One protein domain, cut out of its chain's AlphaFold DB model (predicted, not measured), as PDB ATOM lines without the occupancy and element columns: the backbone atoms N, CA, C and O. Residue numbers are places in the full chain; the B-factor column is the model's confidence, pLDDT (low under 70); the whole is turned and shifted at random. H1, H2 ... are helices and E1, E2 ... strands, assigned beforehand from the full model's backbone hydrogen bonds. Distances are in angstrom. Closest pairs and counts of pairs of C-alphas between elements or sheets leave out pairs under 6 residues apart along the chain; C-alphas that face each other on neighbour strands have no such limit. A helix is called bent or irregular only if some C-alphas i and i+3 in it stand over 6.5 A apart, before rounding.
ATOM      1  N   LEU A 154      42.419  31.245 -32.772       93.81
ATOM      2  CA  LEU A 154      41.028  31.129 -32.324       93.81
ATOM      3  C   LEU A 154      40.581  32.283 -31.414       93.81
ATOM      4  O   LEU A 154      39.475  32.266 -30.882       93.81
ATOM      5  N   SER A 155      41.417  33.305 -31.244       90.94
ATOM      6  CA  SER A 155      41.155  34.436 -30.354       90.94
ATOM      7  C   SER A 155      41.508  35.763 -31.027       90.94
ATOM      8  O   SER A 155      40.767  36.225 -31.892       90.94
ATOM      9  N   SER A 156      42.629  36.387 -30.665       85.75
ATOM     10  CA  SER A 156      43.012  37.734 -31.119       85.75
ATOM     11  C   SER A 156      43.319  37.841 -32.617       85.75
ATOM     12  O   SER A 156      43.304  38.940 -33.167       85.75
ATOM     13  N   ARG A 157      43.593  36.713 -33.279       88.12
ATOM     14  CA  ARG A 157      43.872  36.585 -34.718       88.12
ATOM     15  C   ARG A 157      42.786  35.785 -35.441       88.12
ATOM     16  O   ARG A 157      43.073  35.166 -36.466       88.12
ATOM     17  N   TYR A 158      41.575  35.739 -34.889       85.31
ATOM     18  CA  TYR A 158      40.462  35.066 -35.546       85.31
ATOM     19  C   TYR A 158      40.155  35.725 -36.892       85.31
ATOM     20  O   TYR A 158      39.995  36.941 -36.975       85.31
ATOM     21  N   PRO A 165      31.857  33.442 -39.694       81.81
ATOM     22  CA  PRO A 165      31.633  34.388 -38.611       81.81
ATOM     23  C   PRO A 165      31.643  33.676 -37.255       81.81
ATOM     24  O   PRO A 165      31.203  32.527 -37.132       81.81
ATOM     25  N   LEU A 166      32.077  34.397 -36.215       83.62
ATOM     26  CA  LEU A 166      31.918  33.921 -34.846       83.62
ATOM     27  C   LEU A 166      30.432  33.637 -34.562       83.62
ATOM     28  O   LEU A 166      29.568  34.419 -34.972       83.62
ATOM     29  N   PRO A 167      30.111  32.545 -33.847       79.56
ATOM     30  CA  PRO A 167      28.744  32.275 -33.429       79.56
ATOM     31  C   PRO A 167      28.187  33.432 -32.597       79.56
ATOM     32  O   PRO A 167      28.862  33.949 -31.709       79.56
ATOM     33  N   VAL A 168      26.940  33.816 -32.865       77.25
ATOM     34  CA  VAL A 168      26.257  34.853 -32.084       77.25
ATOM     35  C   VAL A 168      25.907  34.272 -30.717       77.25
ATOM     36  O   VAL A 168      24.983  33.470 -30.589       77.25
ATOM     37  N   VAL A 169      26.664  34.668 -29.697       81.06
ATOM     38  CA  VAL A 169      26.454  34.280 -28.298       81.06
ATOM     39  C   VAL A 169      26.211  35.523 -27.447       81.06
ATOM     40  O   VAL A 169      26.797  36.573 -27.691       81.06
ATOM     41  N   GLY A 170      25.336  35.419 -26.443       76.94
ATOM     42  CA  GLY A 170      25.105  36.512 -25.487       76.94
ATOM     43  C   GLY A 170      26.199  36.629 -24.419       76.94
ATOM     44  O   GLY A 170      26.381  37.693 -23.837       76.94
ATOM     45  N   ALA A 171      26.921  35.536 -24.164       87.12
ATOM     46  CA  ALA A 171      28.048  35.440 -23.243       87.12
ATOM     47  C   ALA A 171      28.869  34.183 -23.579       87.12
ATOM     48  O   ALA A 171      28.328  33.219 -24.130       87.12
ATOM     49  N   TRP A 172      30.154  34.166 -23.220       91.56
ATOM     50  CA  TRP A 172      30.986  32.971 -23.380       91.56
ATOM     51  C   TRP A 172      30.773  32.013 -22.212       91.56
ATOM     52  O   TRP A 172      30.569  32.473 -21.086       91.56
ATOM     53  N   PRO A 173      30.856  30.690 -22.406       95.44
ATOM     54  CA  PRO A 173      30.904  29.779 -21.274       95.44
ATOM     55  C   PRO A 173      32.120  30.054 -20.391       95.44
ATOM     56  O   PRO A 173      33.184  30.447 -20.869       95.44
ATOM     57  N   LYS A 174      31.966  29.837 -19.086       95.56
ATOM     58  CA  LYS A 174      33.097  29.866 -18.165       95.56
ATOM     59  C   LYS A 174      33.796  28.511 -18.175       95.56
ATOM     60  O   LYS A 174      33.140  27.471 -18.136       95.56
ATOM     61  N   TYR A 175      35.122  28.536 -18.161       97.25
ATOM     62  CA  TYR A 175      35.962  27.343 -18.137       97.25
ATOM     63  C   TYR A 175      36.887  27.352 -16.919       97.25
ATOM     64  O   TYR A 175      37.177  28.410 -16.352       97.25
ATOM     65  N   ARG A 176      37.347  26.169 -16.517       96.88
ATOM     66  CA  ARG A 176      38.346  25.962 -15.462       96.88
ATOM     67  C   ARG A 176      39.319  24.858 -15.864       96.88
ATOM     68  O   ARG A 176      38.976  23.999 -16.671       96.88
ATOM     69  N   LEU A 177      40.497  24.859 -15.254       98.00
ATOM     70  CA  LEU A 177      41.431  23.739 -15.344       98.00
ATOM     71  C   LEU A 177      41.017  22.634 -14.372       98.00
ATOM     72  O   LEU A 177      40.638  22.922 -13.235       98.00
ATOM     73  N   ASN A 178      41.106  21.385 -14.820       97.81
ATOM     74  CA  ASN A 178      40.986  20.201 -13.988       97.81
ATOM     75  C   ASN A 178      42.391  19.611 -13.748       97.81
ATOM     76  O   ASN A 178      42.876  18.843 -14.580       97.81
ATOM     77  N   PRO A 179      43.049  19.943 -12.621       95.69
ATOM     78  CA  PRO A 179      44.403  19.473 -12.323       95.69
ATOM     79  C   PRO A 179      44.474  17.971 -12.001       95.69
ATOM     80  O   PRO A 179      45.569  17.437 -11.867       95.69
ATOM     81  N   GLU A 180      43.337  17.282 -11.867       97.75
ATOM     82  CA  GLU A 180      43.293  15.829 -11.660       97.75
ATOM     83  C   GLU A 180      43.438  15.051 -12.976       97.75
ATOM     84  O   GLU A 180      43.692  13.847 -12.955       97.75
ATOM     85  N   VAL A 181      43.271  15.719 -14.125       98.25
ATOM     86  CA  VAL A 181      43.425  15.111 -15.448       98.25
ATOM     87  C   VAL A 181      44.500  15.860 -16.220       98.25
ATOM     88  O   VAL A 181      44.241  16.873 -16.871       98.25
ATOM     89  N   THR A 182      45.713  15.321 -16.163       98.25
ATOM     90  CA  THR A 182      46.883  15.849 -16.863       98.25
ATOM     91  C   THR A 182      47.554  14.773 -17.712       98.25
ATOM     92  O   THR A 182      47.273  13.582 -17.552       98.25
ATOM     93  N   VAL A 183      48.398  15.187 -18.655       98.56
ATOM     94  CA  VAL A 183      49.209  14.278 -19.480       98.56
ATOM     95  C   VAL A 183      50.473  14.987 -19.962       98.56
ATOM     96  O   VAL A 183      50.416  16.165 -20.314       98.56
ATOM     97  N   MET A 184      51.617  14.302 -19.977       98.50
ATOM     98  CA  MET A 184      52.839  14.834 -20.588       98.50
ATOM     99  C   MET A 184      52.832  14.573 -22.102       98.50
ATOM    100  O   MET A 184      52.381  13.516 -22.543       98.50
ATOM    101  N   SER A 185      53.360  15.495 -22.916       98.44
ATOM    102  CA  SER A 185      53.588  15.235 -24.350       98.44
ATOM    103  C   SER A 185      54.292  13.886 -24.577       98.44
ATOM    104  O   SER A 185      55.283  13.570 -23.917       98.44
ATOM    105  N   GLY A 186      53.775  13.091 -25.515       98.19
ATOM    106  CA  GLY A 186      54.224  11.735 -25.842       98.19
ATOM    107  C   GLY A 186      53.532  10.612 -25.056       98.19
ATOM    108  O   GLY A 186      53.549   9.465 -25.505       98.19
ATOM    109  N   GLU A 187      52.893  10.903 -23.921       98.50
ATOM    110  CA  GLU A 187      52.115   9.914 -23.162       98.50
ATOM    111  C   GLU A 187      50.703   9.740 -23.730       98.50
ATOM    112  O   GLU A 187      50.186  10.605 -24.432       98.50
ATOM    113  N   ARG A 188      50.041   8.617 -23.419       98.44
ATOM    114  CA  ARG A 188      48.665   8.384 -23.878       98.44
ATOM    115  C   ARG A 188      47.691   9.311 -23.161       98.44
ATOM    116  O   ARG A 188      47.581   9.274 -21.937       98.44
ATOM    117  N   VAL A 189      46.928  10.069 -23.938       98.50
ATOM    118  CA  VAL A 189      45.900  10.982 -23.440       98.50
ATOM    119  C   VAL A 189      44.849  10.188 -22.645       98.50
ATOM    120  O   VAL A 189      44.285   9.221 -23.168       98.50
ATOM    121  N   PRO A 190      44.547  10.568 -21.391       97.94
ATOM    122  CA  PRO A 190      43.653   9.793 -20.529       97.94
ATOM    123  C   PRO A 190      42.167   9.999 -20.851       97.94
ATOM    124  O   PRO A 190      41.341   9.137 -20.548       97.94
ATOM    125  N   ARG A 191      41.798  11.146 -21.431       97.38
ATOM    126  CA  ARG A 191      40.411  11.512 -21.739       97.38
ATOM    127  C   ARG A 191      40.369  12.401 -22.976       97.38
ATOM    128  O   ARG A 191      41.146  13.335 -23.077       97.38
ATOM    129  N   THR A 192      39.439  12.154 -23.895       97.44
ATOM    130  CA  THR A 192      39.262  13.055 -25.034       97.44
ATOM    131  C   THR A 192      38.699  14.381 -24.547       97.44
ATOM    132  O   THR A 192      37.708  14.396 -23.813       97.44
ATOM    133  N   GLY A 193      39.303  15.489 -24.957       97.62
ATOM    134  CA  GLY A 193      38.862  16.808 -24.530       97.62
ATOM    135  C   GLY A 193      39.803  17.914 -24.966       97.62
ATOM    136  O   GLY A 193      40.724  17.704 -25.751       97.62
ATOM    137  N   ILE A 194      39.548  19.109 -24.448       98.69
ATOM    138  CA  ILE A 194      40.389  20.277 -24.688       98.69
ATOM    139  C   ILE A 194      41.373  20.390 -23.537       98.69
ATOM    140  O   ILE A 194      40.974  20.333 -22.378       98.69
ATOM    141  N   TYR A 195      42.644  20.565 -23.856       98.69
ATOM    142  CA  TYR A 195      43.723  20.670 -22.894       98.69
ATOM    143  C   TYR A 195      44.454  21.997 -23.066       98.69
ATOM    144  O   TYR A 195      44.684  22.452 -24.187       98.69
ATOM    145  N   LEU A 196      44.827  22.608 -21.945       98.38
ATOM    146  CA  LEU A 196      45.662  23.802 -21.911       98.38
ATOM    147  C   LEU A 196      47.113  23.390 -21.633       98.38
ATOM    148  O   LEU A 196      47.339  22.611 -20.703       98.38
ATOM    149  N   PRO A 197      48.089  23.889 -22.405       97.88
ATOM    150  CA  PRO A 197      49.487  23.567 -22.174       97.88
ATOM    151  C   PRO A 197      50.084  24.440 -21.065       97.88
ATOM    152  O   PRO A 197      49.883  25.656 -21.034       97.88
ATOM    153  N   GLU A 198      50.908  23.850 -20.203       95.62
ATOM    154  CA  GLU A 198      51.722  24.558 -19.207       95.62
ATOM    155  C   GLU A 198      53.051  25.041 -19.812       95.62
ATOM    156  O   GLU A 198      54.140  24.829 -19.277       95.62
ATOM    157  N   ILE A 199      52.971  25.690 -20.973       91.19
ATOM    158  CA  ILE A 199      54.088  26.390 -21.608       91.19
ATOM    159  C   ILE A 199      53.618  27.755 -22.104       91.19
ATOM    160  O   ILE A 199      52.439  27.955 -22.392       91.19
ATOM    161  N   ASP A 200      54.532  28.713 -22.162       87.31
ATOM    162  CA  ASP A 200      54.259  30.074 -22.609       87.31
ATOM    163  C   ASP A 200      54.123  30.161 -24.141       87.31
ATOM    164  O   ASP A 200      54.636  29.320 -24.875       87.31
ATOM    165  N   ASP A 201      53.478  31.232 -24.622       87.25
ATOM    166  CA  ASP A 201      53.320  31.545 -26.057       87.25
ATOM    167  C   ASP A 201      52.691  30.396 -26.873       87.25
ATOM    168  O   ASP A 201      53.040  30.161 -28.029       87.25
ATOM    169  N   SER A 202      51.749  29.674 -26.261       93.38
ATOM    170  CA  SER A 202      51.008  28.571 -26.875       93.38
ATOM    171  C   SER A 202      49.492  28.805 -26.782       93.38
ATOM    172  O   SER A 202      49.043  29.928 -26.538       93.38
ATOM    173  N   CYS A 203      48.696  27.775 -27.064       96.19
ATOM    174  CA  CYS A 203      47.232  27.795 -27.002       96.19
ATOM    175  C   CYS A 203      46.672  26.403 -26.702       96.19
ATOM    176  O   CYS A 203      47.371  25.398 -26.850       96.19
ATOM    177  N   ALA A 204      45.410  26.355 -26.281       98.19
ATOM    178  CA  ALA A 204      44.708  25.110 -26.025       98.19
ATOM    179  C   ALA A 204      44.590  24.250 -27.293       98.19
ATOM    180  O   ALA A 204      44.455  24.758 -28.406       98.19
ATOM    181  N   GLN A 205      44.603  22.933 -27.103       98.38
ATOM    182  CA  GLN A 205      44.435  21.948 -28.171       98.38
ATOM    183  C   GLN A 205      43.357  20.939 -27.801       98.38
ATOM    184  O   GLN A 205      43.067  20.720 -26.626       98.38
ATOM    185  N   PHE A 206      42.766  20.307 -28.808       98.12
ATOM    186  CA  PHE A 206      41.907  19.149 -28.611       98.12
ATOM    187  C   PHE A 206      42.757  17.881 -28.710       98.12
ATOM    188  O   PHE A 206      43.427  17.675 -29.715       98.12
ATOM    189  N   LEU A 207      42.734  17.051 -27.667       98.00
ATOM    190  CA  LEU A 207      43.495  15.804 -27.585       98.00
ATOM    191  C   LEU A 207      42.536  14.615 -27.485       98.00
ATOM    192  O   LEU A 207      41.515  14.691 -26.796       98.00
ATOM    193  N   ILE A 208      42.866  13.510 -28.157       96.56
ATOM    194  CA  ILE A 208      42.019  12.313 -28.265       96.56
ATOM    195  C   ILE A 208      42.539  11.221 -27.330       96.56
ATOM    196  O   ILE A 208      43.708  10.859 -27.390       96.56
ATOM    197  N   ALA A 209      41.664  10.670 -26.481       96.94
ATOM    198  CA  ALA A 209      42.022   9.601 -25.553       96.94
ATOM    199  C   ALA A 209      42.680   8.413 -26.258       96.94
ATOM    200  O   ALA A 209      42.206   7.942 -27.289       96.94
ATOM    201  N   GLY A 210      43.729   7.882 -25.639       95.88
ATOM    202  CA  GLY A 210      44.485   6.748 -26.149       95.88
ATOM    203  C   GLY A 210      45.577   7.119 -27.150       95.88
ATOM    204  O   GLY A 210      46.547   6.365 -27.227       95.88
ATOM    205  N   GLU A 211      45.485   8.257 -27.838       95.50
ATOM    206  CA  GLU A 211      46.559   8.753 -28.703       95.50
ATOM    207  C   GLU A 211      47.702   9.359 -27.872       95.50
ATOM    208  O   GLU A 211      47.468   9.795 -26.739       95.50
ATOM    209  N   PRO A 212      48.948   9.373 -28.379       97.75
ATOM    210  CA  PRO A 212      50.029  10.139 -27.767       97.75
ATOM    211  C   PRO A 212      49.684  11.634 -27.744       97.75
ATOM    212  O   PRO A 212      49.265  12.182 -28.757       97.75
ATOM    213  N   ALA A 213      49.873  12.302 -26.608       98.06
ATOM    214  CA  ALA A 213      49.659  13.738 -26.494       98.06
ATOM    215  C   ALA A 213      50.695  14.505 -27.330       98.06
ATOM    216  O   ALA A 213      51.898  14.277 -27.184       98.06
ATOM    217  N   ASP A 214      50.245  15.434 -28.168       97.69
ATOM    218  CA  ASP A 214      51.132  16.226 -29.017       97.69
ATOM    219  C   ASP A 214      52.060  17.160 -28.219       97.69
ATOM    220  O   ASP A 214      51.844  17.496 -27.045       97.69
ATOM    221  N   GLU A 215      53.132  17.605 -28.870       98.00
ATOM    222  CA  GLU A 215      53.894  18.766 -28.417       98.00
ATOM    223  C   GLU A 215      53.098  20.055 -28.662       98.00
ATOM    224  O   GLU A 215      52.358  20.183 -29.638       98.00
ATOM    225  N   ALA A 216      53.265  21.046 -27.787       97.12
ATOM    226  CA  ALA A 216      52.584  22.323 -27.935       97.12
ATOM    227  C   ALA A 216      53.204  23.130 -29.083       97.12
ATOM    228  O   ALA A 216      54.424  23.266 -29.167       97.12
ATOM    229  N   ASN A 217      52.369  23.743 -29.925       96.06
ATOM    230  CA  ASN A 217      52.821  24.760 -30.873       96.06
ATOM    231  C   ASN A 217      53.202  26.031 -30.102       96.06
ATOM    232  O   ASN A 217      52.358  26.603 -29.408       96.06
ATOM    233  N   VAL A 218      54.454  26.474 -30.225       92.25
ATOM    234  CA  VAL A 218      55.004  27.622 -29.493       92.25
ATOM    235  C   VAL A 218      55.373  28.750 -30.451       92.25
ATOM    236  O   VAL A 218      56.054  28.558 -31.466       92.25
ATOM    237  N   GLY A 219      54.939  29.953 -30.091       84.81
ATOM    238  CA  GLY A 219      55.150  31.174 -30.846       84.81
ATOM    239  C   GLY A 219      54.351  31.231 -32.142       84.81
ATOM    240  O   GLY A 219      53.738  30.265 -32.593       84.81
ATOM    241  N   TYR A 220      54.382  32.402 -32.767       84.75
ATOM    242  CA  TYR A 220      53.843  32.617 -34.104       84.75
ATOM    243  C   TYR A 220      54.825  33.447 -34.930       84.75
ATOM    244  O   TYR A 220      55.190  34.560 -34.542       84.75
ATOM    245  N   ASP A 221      55.236  32.900 -36.071       82.19
ATOM    246  CA  ASP A 221      56.010  33.580 -37.101       82.19
ATOM    247  C   ASP A 221      55.034  34.223 -38.108       82.19
ATOM    248  O   ASP A 221      54.380  33.511 -38.877       82.19
ATOM    249  N   PRO A 222      54.919  35.566 -38.138       77.75
ATOM    250  CA  PRO A 222      53.987  36.254 -39.025       77.75
ATOM    251  C   PRO A 222      54.398  36.218 -40.500       77.75
ATOM    252  O   PRO A 222      53.558  36.486 -41.353       77.75
ATOM    253  N   VAL A 223      55.658  35.902 -40.814       78.94
ATOM    254  CA  VAL A 223      56.150  35.795 -42.194       78.94
ATOM    255  C   VAL A 223      55.808  34.425 -42.760       78.94
ATOM    256  O   VAL A 223      55.299  34.319 -43.873       78.94
ATOM    257  N   ARG A 224      56.063  33.365 -41.986       79.38
ATOM    258  CA  ARG A 224      55.761  31.985 -42.402       79.38
ATOM    259  C   ARG A 224      54.304  31.598 -42.175       79.38
ATOM    260  O   ARG A 224      53.853  30.612 -42.747       79.38
ATOM    261  N   MET A 225      53.589  32.360 -41.346       82.62
ATOM    262  CA  MET A 225      52.242  32.040 -40.870       82.62
ATOM    263  C   MET A 225      52.185  30.670 -40.172       82.62
ATOM    264  O   MET A 225      51.220  29.923 -40.316       82.62
ATOM    265  N   GLN A 226      53.238  30.342 -39.420       88.19
ATOM    266  CA  GLN A 226      53.416  29.075 -38.701       88.19
ATOM    267  C   GLN A 226      53.821  29.331 -37.248       88.19
ATOM    268  O   GLN A 226      54.088  30.470 -36.860       88.19
ATOM    269  N   ASN A 227      53.866  28.281 -36.432       88.25
ATOM    270  CA  ASN A 227      54.583  28.338 -35.164       88.25
ATOM    271  C   ASN A 227      56.081  28.583 -35.377       88.25
ATOM    272  O   ASN A 227      56.637  28.322 -36.446       88.25
ATOM    273  N   VAL A 228      56.741  29.079 -34.330       88.31
ATOM    274  CA  VAL A 228      58.208  29.166 -34.301       88.31
ATOM    275  C   VAL A 228      58.807  27.775 -34.084       88.31
ATOM    276  O   VAL A 228      59.822  27.440 -34.689       88.31
ATOM    277  N   GLY A 229      58.153  26.954 -33.261       90.44
ATOM    278  CA  GLY A 229      58.530  25.565 -33.039       90.44
ATOM    279  C   GLY A 229      57.479  24.795 -32.253       90.44
ATOM    280  O   GLY A 229      56.411  25.320 -31.924       90.44
ATOM    281  N   GLN A 230      57.788  23.538 -31.966       94.56
ATOM    282  CA  GLN A 230      57.020  22.693 -31.059       94.56
ATOM    283  C   GLN A 230      57.864  22.399 -29.820       94.56
ATOM    284  O   GLN A 230      59.097  22.417 -29.892       94.56
ATOM    285  N   ALA A 231      57.207  22.229 -28.677       94.00
ATOM    286  CA  ALA A 231      57.888  21.892 -27.440       94.00
ATOM    287  C   ALA A 231      57.037  20.959 -26.566       94.00
ATOM    288  O   ALA A 231      55.820  21.154 -26.458       94.00
ATOM    289  N   PRO A 232      57.663  19.979 -25.895       97.50
ATOM    290  CA  PRO A 232      56.974  19.112 -24.953       97.50
ATOM    291  C   PRO A 232      56.470  19.910 -23.746       97.50
ATOM    292  O   PRO A 232      57.142  20.819 -23.253       97.50
ATOM    293  N   THR A 233      55.283  19.563 -23.254       97.75
ATOM    294  CA  THR A 233      54.633  20.265 -22.141       97.75
ATOM    295  C   THR A 233      53.782  19.321 -21.295       97.75
ATOM    296  O   THR A 233      53.466  18.205 -21.714       97.75
ATOM    297  N   HIS A 234      53.405  19.785 -20.105       97.81
ATOM    298  CA  HIS A 234      52.312  19.191 -19.348       97.81
ATOM    299  C   HIS A 234      51.000  19.814 -19.817       97.81
ATOM    300  O   HIS A 234      50.844  21.033 -19.856       97.81
ATOM    301  N   TRP A 235      50.053  18.963 -20.175       98.50
ATOM    302  CA  TRP A 235      48.714  19.348 -20.585       98.50
ATOM    303  C   TRP A 235      47.751  19.168 -19.422       98.50
ATOM    304  O   TRP A 235      47.760  18.125 -18.770       98.50
ATOM    305  N   VAL A 236      46.875  20.146 -19.196       98.62
ATOM    306  CA  VAL A 236      45.834  20.093 -18.158       98.62
ATOM    307  C   VAL A 236      44.463  20.168 -18.815       98.62
ATOM    308  O   VAL A 236      44.213  21.066 -19.623       98.62
ATOM    309  N   LEU A 237      43.568  19.234 -18.485       98.75
ATOM    310  CA  LEU A 237      42.222  19.203 -19.057       98.75
ATOM    311  C   LEU A 237      41.463  20.489 -18.707       98.75
ATOM    312  O   LEU A 237      41.450  20.942 -17.561       98.75
ATOM    313  N   VAL A 238      40.780  21.049 -19.697       98.56
ATOM    314  CA  VAL A 238      39.861  22.173 -19.544       98.56
ATOM    315  C   VAL A 238      38.438  21.640 -19.427       98.56
ATOM    316  O   VAL A 238      37.984  20.840 -20.243       98.56
ATOM    317  N   GLU A 239      37.707  22.125 -18.429       97.50
ATOM    318  CA  GLU A 239      36.300  21.797 -18.220       97.50
ATOM    319  C   GLU A 239      35.430  23.045 -18.274       97.50
ATOM    320  O   GLU A 239      35.768  24.101 -17.729       97.50
ATOM    321  N   ARG A 240      34.246  22.898 -18.868       97.00
ATOM    322  CA  ARG A 240      33.189  23.896 -18.766       97.00
ATOM    323  C   ARG A 240      32.612  23.905 -17.351       97.00
ATOM    324  O   ARG A 240      32.252  22.865 -16.801       97.00
ATOM    325  N   VAL A 241      32.459  25.093 -16.777       96.81
ATOM    326  CA  VAL A 241      31.747  25.284 -15.512       96.81
ATOM    327  C   VAL A 241      30.253  25.356 -15.820       96.81
ATOM    328  O   VAL A 241      29.778  26.276 -16.485       96.81
ATOM    329  N   THR A 242      29.511  24.332 -15.404       93.88
ATOM    330  CA  THR A 242      28.106  24.160 -15.802       93.88
ATOM    331  C   THR A 242      27.249  25.337 -15.336       93.88
ATOM    332  O   THR A 242      27.249  25.681 -14.159       93.88
ATOM    333  N   GLY A 243      26.503  25.941 -16.266       92.56
ATOM    334  CA  GLY A 243      25.595  27.061 -15.989       92.56
ATOM    335  C   GLY A 243      26.269  28.425 -15.807       92.56
ATOM    336  O   GLY A 243      25.565  29.427 -15.720       92.56
ATOM    337  N   GLU A 244      27.602  28.493 -15.791       95.62
ATOM    338  CA  GLU A 244      28.334  29.749 -15.627       95.62
ATOM    339  C   GLU A 244      28.836  30.302 -16.965       95.62
ATOM    340  O   GLU A 244      29.288  29.575 -17.857       95.62
ATOM    341  N   THR A 245      28.794  31.626 -17.083       95.19
ATOM    342  CA  THR A 245      29.254  32.371 -18.257       95.19
ATOM    343  C   THR A 245      30.160  33.526 -17.851       95.19
ATOM    344  O   THR A 245      30.115  33.995 -16.713       95.19
ATOM    345  N   VAL A 246      30.948  34.021 -18.799       90.75
ATOM    346  CA  VAL A 246      31.719  35.261 -18.683       90.75
ATOM    347  C   VAL A 246      31.273  36.266 -19.755       90.75
ATOM    348  O   VAL A 246      30.819  35.846 -20.825       90.75
ATOM    349  N   PRO A 247      31.378  37.582 -19.490       87.12
ATOM    350  CA  PRO A 247      31.019  38.617 -20.461       87.12
ATOM    351  C   PRO A 247      31.790  38.485 -21.781       87.12
ATOM    352  O   PRO A 247      32.880  37.907 -21.818       87.12
ATOM    353  N   LEU A 248      31.244  39.030 -22.871       79.69
ATOM    354  CA  LEU A 248      31.848  38.916 -24.205       79.69
ATOM    355  C   LEU A 248      33.249  39.532 -24.273       79.69
ATOM    356  O   LEU A 248      34.120  39.007 -24.964       79.69
ATOM    357  N   GLU A 249      33.479  40.588 -23.497       77.81
ATOM    358  CA  GLU A 249      34.749  41.304 -23.371       77.81
ATOM    359  C   GLU A 249      35.853  40.415 -22.784       77.81
ATOM    360  O   GLU A 249      37.029  40.607 -23.080       77.81
ATOM    361  N   ALA A 250      35.480  39.403 -21.992       78.81
ATOM    362  CA  ALA A 250      36.404  38.405 -21.461       78.81
ATOM    363  C   ALA A 250      36.729  37.292 -22.476       78.81
ATOM    364  O   ALA A 250      37.564  36.434 -22.191       78.81
ATOM    365  N   GLY A 251      36.093  37.292 -23.654       74.94
ATOM    366  CA  GLY A 251      36.228  36.255 -24.678       74.94
ATOM    367  C   GLY A 251      37.644  36.060 -25.198       74.94
ATOM    368  O   GLY A 251      38.036  34.929 -25.466       74.94
TER     369      GLY A 251
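What this domain is: This is residues 154 to 158 and 165 to 251 of the 316 residues of an uncharacterized protein of Lysobacter daejeonensis GH1-9 (UniProt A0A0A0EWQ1). Two antiparallel ribbons of strand make the arms of an open bracket: a long, strongly bent ribbon of E1 and E6, and a shorter hairpin of E4 and E5 that runs out to a loop at Val 223. At the corner between them the hairpin of E2 and E3 joins the long ribbon in one strongly twisted sheet, the tiny helix H1 sits by the far end of that ribbon, and residues 154 to 158 lie in the gap between the arms. The printed part has 92 residues, with the order E1 E2 E3 E4 E5 E6 H1 along the chain; the two sheets, E1 - E6 - E2 - E3 and E4 - E5, are antiparallel. The class is mostly strand, with under half of the residues in named elements. The whole is flat, spanning 38 by 38 by 20 A, and only just compact, close to loose, with a radius of gyration of the C-alphas of 14.6 A.

How they stand to each other: In the larger sheet, E1, residues 172 to 184, is an edge strand beside E6, residues 234 to 246, at 156 degrees between directions; N 178 and O 237 are 2.8 A apart and N 241 and O 174 are 2.8 A apart, within hydrogen-bond range. E1 bends by 78 degrees at residue 180, and E6 by 111 degrees at residue 243. E2, residues 193 to 197, is antiparallel to E6 at 117 degrees, with N 238 and O 194 at 2.8 A. E2 and the edge strand E3, residues 205 to 207, form a hairpin, with N 195 and O 205 at 2.8 A. The pairing is staggered: residues 193 to 195 of E2 pair with E3, and residues 195 to 197 with E6. E4, residues 216 to 218, and E5, residues 229 to 231, form another hairpin, with N 218 and O 229 at 2.8 A. The closest C-alphas of E2 and E4, those of Pro 197 and Ala 216, are 6.7 A apart, while E1 and E4 are apart. E5 runs on into E6 across a break of 2 residues, at 94 degrees. H1, residues 248 to 251, only grazes the larger sheet; it is too short for an O i to N i+4 pair, and its one O i to N i+3 pair is within range.

Where its parts are: E1 starts at C-alpha 172 (30.986, 32.971, -23.380) and measures 28.5 A from first to last C-alpha. E2 measures 12.8 A; E3, E4 and E5 have three residues each. E6 measures 26.1 A and ends at C-alpha 246 (31.719, 35.261, -18.683). H1 ends at C-alpha 251 (36.228, 36.255, -24.678).

The domain as a whole: The two C-alphas farthest apart, those of Val 223 and Gly 243, are 41.2 A apart. Residues 159 to 164 are not printed; C-alphas 158 and 165 are 9.4 A apart across this cut. No link between named elements is long. Mean pLDDT of the printed part is 92.5, and no printed residue is under 70.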